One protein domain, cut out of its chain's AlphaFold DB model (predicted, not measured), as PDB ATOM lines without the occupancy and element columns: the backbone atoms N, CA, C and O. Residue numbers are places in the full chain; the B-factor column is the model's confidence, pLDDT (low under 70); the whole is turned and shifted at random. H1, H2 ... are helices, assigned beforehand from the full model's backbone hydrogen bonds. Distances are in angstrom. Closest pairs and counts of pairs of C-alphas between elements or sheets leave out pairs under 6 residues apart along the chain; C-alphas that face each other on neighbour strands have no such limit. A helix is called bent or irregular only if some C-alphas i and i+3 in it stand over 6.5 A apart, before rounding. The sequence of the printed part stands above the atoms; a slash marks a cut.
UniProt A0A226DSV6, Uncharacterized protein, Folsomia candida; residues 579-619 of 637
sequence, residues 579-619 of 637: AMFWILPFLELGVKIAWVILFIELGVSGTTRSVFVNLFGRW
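This is residues 579 to 619 of the 637 residues of an uncharacterized protein of Folsomia candida (UniProt A0A226DSV6). One long helix, H1, makes the length of this extended model, and past residue 604 the backbone turns a corner through a tight link into a short second helix, H2, that folds back at an angle. The long arm of H1, residues 579 to 598, stands free. The printed part has 41 residues, two named helices in the order H1, H2 and no named strand, and is all helix. The radius of gyration of the C-alphas is 14.1 A, and they span 44 by 20 by 7 A.

Look first at H1, residues 579 to 604, then cross a tight link of 4 residues to H2, residues 609 to 619. The two touch only at the corner by their link, H1 with residues 602 to 603 alone; their closest C-alphas, those of Gly 603 and Arg 609, are 5.8 A apart. They run opposite ways at a steep tilt of 39 degrees. Along the backbone, every O i to N i+4 pair of H2 is within hydrogen-bond range, and 19 of 22 in H1.

Find C-alpha 579 at (-60.758, 10.025, 33.678); from there H1 runs 38.9 A to C-alpha 604 at (-35.583, 9.685, 3.977). H1 is neither bent nor irregular, but only just: C-alphas 582 and 585 are 6.4 A apart. H2 runs 15.2 A and ends at C-alpha 619, at (-29.483, 6.259, 22.241).

The two C-alphas farthest apart, those of Ala 579 and Thr 607, are 43.9 A apart. The printed part has no cut. In the B-factor column, pLDDT is under 70 at residues 579 to 581 and 606 to 612.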
ATOM      1  N   ALA A 579     -60.486  10.019  35.118       63.03
ATOM      2  CA  ALA A 579     -60.758  10.025  33.678       63.03
ATOM      3  C   ALA A 579     -59.597  10.620  32.853       63.03
ATOM      4  O   ALA A 579     -59.287  10.112  31.777       63.03
ATOM      5  N   MET A 580     -58.893  11.640  33.365       62.09
ATOM      6  CA  MET A 580     -57.666  12.157  32.738       62.09
ATOM      7  C   MET A 580     -56.529  11.125  32.707       62.09
ATOM      8  O   MET A 580     -55.768  11.097  31.738       62.09
ATOM      9  N   PHE A 581     -56.439  10.230  33.694       68.50
ATOM     10  CA  PHE A 581     -55.476   9.122  33.661       68.50
ATOM     11  C   PHE A 581     -55.716   8.151  32.495       68.50
ATOM     12  O   PHE A 581     -54.757   7.568  31.999       68.50
ATOM     13  N   TRP A 582     -56.946   8.036  31.982       72.44
ATOM     14  CA  TRP A 582     -57.229   7.260  30.766       72.44
ATOM     15  C   TRP A 582     -56.789   7.959  29.475       72.44
ATOM     16  O   TRP A 582     -56.620   7.295  28.457       72.44
ATOM     17  N   ILE A 583     -56.564   9.278  29.503       80.19
ATOM     18  CA  ILE A 583     -56.058  10.047  28.353       80.19
ATOM     19  C   ILE A 583     -54.532   9.917  28.232       80.19
ATOM     20  O   ILE A 583     -54.008   9.945  27.117       80.19
ATOM     21  N   LEU A 584     -53.812   9.714  29.346       81.12
ATOM     22  CA  LEU A 584     -52.350   9.562  29.348       81.12
ATOM     23  C   LEU A 584     -51.835   8.490  28.363       81.12
ATOM     24  O   LEU A 584     -50.931   8.817  27.596       81.12
ATOM     25  N   PRO A 585     -52.401   7.264  28.299       85.56
ATOM     26  CA  PRO A 585     -51.981   6.245  27.335       85.56
ATOM     27  C   PRO A 585     -52.127   6.682  25.872       85.56
ATOM     28  O   PRO A 585     -51.262   6.383  25.051       85.56
ATOM     29  N   PHE A 586     -53.191   7.417  25.534       84.50
ATOM     30  CA  PHE A 586     -53.389   7.940  24.177       84.50
ATOM     31  C   PHE A 586     -52.389   9.047  23.847       84.50
ATOM     32  O   PHE A 586     -51.895   9.119  22.722       84.50
ATOM     33  N   LEU A 587     -52.060   9.887  24.829       87.38
ATOM     34  CA  LEU A 587     -51.078  10.957  24.683       87.38
ATOM     35  C   LEU A 587     -49.662  10.380  24.530       87.38
ATOM     36  O   LEU A 587     -48.918  10.794  23.644       87.38
ATOM     37  N   GLU A 588     -49.325   9.353  25.313       87.50
ATOM     38  CA  GLU A 588     -48.070   8.608  25.194       87.50
ATOM     39  C   GLU A 588     -47.959   7.900  23.835       87.50
ATOM     40  O   GLU A 588     -46.920   7.981  23.175       87.50
ATOM     41  N   LEU A 589     -49.032   7.248  23.377       90.81
ATOM     42  CA  LEU A 589     -49.086   6.621  22.058       90.81
ATOM     43  C   LEU A 589     -48.904   7.655  20.939       90.81
ATOM     44  O   LEU A 589     -48.113   7.427  20.025       90.81
ATOM     45  N   GLY A 590     -49.579   8.805  21.028       90.94
ATOM     46  CA  GLY A 590     -49.448   9.900  20.066       90.94
ATOM     47  C   GLY A 590     -48.019  10.438  19.983       90.94
ATOM     48  O   GLY A 590     -47.484  10.595  18.887       90.94
ATOM     49  N   VAL A 591     -47.361  10.633  21.130       92.50
ATOM     50  CA  VAL A 591     -45.949  11.039  21.193       92.50
ATOM     51  C   VAL A 591     -45.049   9.979  20.555       92.50
ATOM     52  O   VAL A 591     -44.202  10.322  19.733       92.50
ATOM     53  N   LYS A 592     -45.242   8.690  20.863       88.44
ATOM     54  CA  LYS A 592     -44.456   7.597  20.261       88.44
ATOM     55  C   LYS A 592     -44.612   7.541  18.741       88.44
ATOM     56  O   LYS A 592     -43.614   7.406  18.041       88.44
ATOM     57  N   ILE A 593     -45.834   7.683  18.226       92.00
ATOM     58  CA  ILE A 593     -46.098   7.713  16.780       92.00
ATOM     59  C   ILE A 593     -45.421   8.930  16.135       92.00
ATOM     60  O   ILE A 593     -44.756   8.779  15.112       92.00
ATOM     61  N   ALA A 594     -45.524  10.114  16.748       90.88
ATOM     62  CA  ALA A 594     -44.870  11.325  16.252       90.88
ATOM     63  C   ALA A 594     -43.342  11.168  16.180       90.88
ATOM     64  O   ALA A 594     -42.731  11.544  15.181       90.88
ATOM     65  N   TRP A 595     -42.731  10.542  17.191       90.06
ATOM     66  CA  TRP A 595     -41.309  10.198  17.163       90.06
ATOM     67  C   TRP A 595     -40.964   9.255  16.013       90.06
ATOM     68  O   TRP A 595     -39.997   9.505  15.301       90.06
ATOM     69  N   VAL A 596     -41.746   8.194  15.794       88.88
ATOM     70  CA  VAL A 596     -41.515   7.250  14.685       88.88
ATOM     71  C   VAL A 596     -41.583   7.957  13.329       88.88
ATOM     72  O   VAL A 596     -40.704   7.741  12.498       88.88
ATOM     73  N   ILE A 597     -42.569   8.832  13.117       89.00
ATOM     74  CA  ILE A 597     -42.697   9.608  11.875       89.00
ATOM     75  C   ILE A 597     -41.481  10.523  11.685       89.00
ATOM     76  O   ILE A 597     -40.863  10.494  10.623       89.00
ATOM     77  N   LEU A 598     -41.074  11.251  12.731       87.38
ATOM     78  CA  LEU A 598     -39.876  12.095  12.710       87.38
ATOM     79  C   LEU A 598     -38.619  11.282  12.349       87.38
ATOM     80  O   LEU A 598     -37.798  11.714  11.541       87.38
ATOM     81  N   PHE A 599     -38.469  10.088  12.931       81.00
ATOM     82  CA  PHE A 599     -37.349   9.189  12.649       81.00
ATOM     83  C   PHE A 599     -37.347   8.706  11.189       81.00
ATOM     84  O   PHE A 599     -36.279   8.615  10.580       81.00
ATOM     85  N   ILE A 600     -38.520   8.430  10.609       85.31
ATOM     86  CA  ILE A 600     -38.660   8.049   9.198       85.31
ATOM     87  C   ILE A 600     -38.301   9.228   8.284       85.31
ATOM     88  O   ILE A 600     -37.489   9.059   7.374       85.31
ATOM     89  N   GLU A 601     -38.837  10.425   8.537       83.31
ATOM     90  CA  GLU A 601     -38.566  11.618   7.722       83.31
ATOM     91  C   GLU A 601     -37.080  12.003   7.726       83.31
ATOM     92  O   GLU A 601     -36.500  12.244   6.664       83.31
ATOM     93  N   LEU A 602     -36.425  11.962   8.892       80.44
ATOM     94  CA  LEU A 602     -34.983  12.211   9.020       80.44
ATOM     95  C   LEU A 602     -34.118  11.162   8.302       80.44
ATOM     96  O   LEU A 602     -32.986  11.465   7.912       80.44
ATOM     97  N   GLY A 603     -34.632   9.939   8.140       76.50
ATOM     98  CA  GLY A 603     -33.977   8.859   7.402       76.50
ATOM     99  C   GLY A 603     -34.139   8.961   5.881       76.50
ATOM    100  O   GLY A 603     -33.225   8.576   5.148       76.50
ATOM    101  N   VAL A 604     -35.274   9.487   5.407       79.38
ATOM    102  CA  VAL A 604     -35.583   9.685   3.977       79.38
ATOM    103  C   VAL A 604     -34.947  10.972   3.435       79.38
ATOM    104  O   VAL A 604     -34.475  10.998   2.299       79.38
ATOM    105  N   SER A 605     -34.847  12.018   4.261       72.00
ATOM    106  CA  SER A 605     -34.063  13.231   4.002       72.00
ATOM    107  C   SER A 605     -32.560  12.901   4.027       72.00
ATOM    108  O   SER A 605     -31.882  13.016   5.048       72.00
ATOM    109  N   GLY A 606     -32.022  12.436   2.896       57.84
ATOM    110  CA  GLY A 606     -30.676  11.853   2.762       57.84
ATOM    111  C   GLY A 606     -29.484  12.698   3.247       57.84
ATOM    112  O   GLY A 606     -28.387  12.161   3.386       57.84
ATOM    113  N   THR A 607     -29.669  13.979   3.564       63.09
ATOM    114  CA  THR A 607     -28.643  14.890   4.101       63.09
ATOM    115  C   THR A 607     -28.308  14.677   5.584       63.09
ATOM    116  O   THR A 607     -27.250  15.118   6.026       63.09
ATOM    117  N   THR A 608     -29.135  13.966   6.361       57.78
ATOM    118  CA  THR A 608     -28.934  13.764   7.819       57.78
ATOM    119  C   THR A 608     -28.570  12.337   8.231       57.78
ATOM    120  O   THR A 608     -28.377  12.056   9.417       57.78
ATOM    121  N   ARG A 609     -28.409  11.424   7.266       59.09
ATOM    122  CA  ARG A 609     -28.281   9.977   7.509       59.09
ATOM    123  C   ARG A 609     -27.077   9.595   8.388       59.09
ATOM    124  O   ARG A 609     -27.199   8.711   9.228       59.09
ATOM    125  N   SER A 610     -25.934  10.276   8.252       64.69
ATOM    126  CA  SER A 610     -24.715   9.973   9.026       64.69
ATOM    127  C   SER A 610     -24.775  10.461  10.480       64.69
ATOM    128  O   SER A 610     -24.353   9.751  11.393       64.69
ATOM    129  N   VAL A 611     -25.346  11.647  10.717       68.00
ATOM    130  CA  VAL A 611     -25.535  12.216  12.064       68.00
ATOM    131  C   VAL A 611     -26.588  11.418  12.834       68.00
ATOM    132  O   VAL A 611     -26.424  11.125  14.020       68.00
ATOM    133  N   PHE A 612     -27.634  10.993  12.131       65.19
ATOM    134  CA  PHE A 612     -28.724  10.210  12.684       65.19
ATOM    135  C   PHE A 612     -28.300   8.806  13.123       65.19
ATOM    136  O   PHE A 612     -28.596   8.411  14.248       65.19
ATOM    137  N   VAL A 613     -27.558   8.066  12.288       71.19
ATOM    138  CA  VAL A 613     -27.053   6.727  12.650       71.19
ATOM    139  C   VAL A 613     -26.161   6.800  13.897       71.19
ATOM    140  O   VAL A 613     -26.259   5.943  14.775       71.19
ATOM    141  N   ASN A 614     -25.368   7.867  14.036       72.75
ATOM    142  CA  ASN A 614     -24.534   8.086  15.218       72.75
ATOM    143  C   ASN A 614     -25.344   8.423  16.485       72.75
ATOM    144  O   ASN A 614     -25.048   7.895  17.559       72.75
ATOM    145  N   LEU A 615     -26.366   9.279  16.394       73.31
ATOM    146  CA  LEU A 615     -27.206   9.639  17.546       73.31
ATOM    147  C   LEU A 615     -28.145   8.501  17.963       73.31
ATOM    148  O   LEU A 615     -28.250   8.206  19.154       73.31
ATOM    149  N   PHE A 616     -28.769   7.821  17.001       70.62
ATOM    150  CA  PHE A 616     -29.645   6.681  17.265       70.62
ATOM    151  C   PHE A 616     -28.854   5.494  17.824       70.62
ATOM    152  O   PHE A 616     -29.267   4.902  18.817       70.62
ATOM    153  N   GLY A 617     -27.660   5.211  17.287       75.56
ATOM    154  CA  GLY A 617     -26.757   4.198  17.843       75.56
ATOM    155  C   GLY A 617     -26.359   4.488  19.295       75.56
ATOM    156  O   GLY A 617     -26.356   3.581  20.127       75.56
ATOM    157  N   ARG A 618     -26.104   5.760  19.644       77.44
ATOM    158  CA  ARG A 618     -25.835   6.175  21.034       77.44
ATOM    159  C   ARG A 618     -27.056   6.031  21.940       77.44
ATOM    160  O   ARG A 618     -26.904   5.589  23.075       77.44
ATOM    161  N   TRP A 619     -28.248   6.379  21.463       76.75
ATOM    162  CA  TRP A 619     -29.483   6.259  22.241       76.75
ATOM    163  C   TRP A 619     -29.876   4.795  22.480       76.75
ATOM    164  O   TRP A 619     -30.139   4.420  23.620       76.75
TER     165      TRP A 619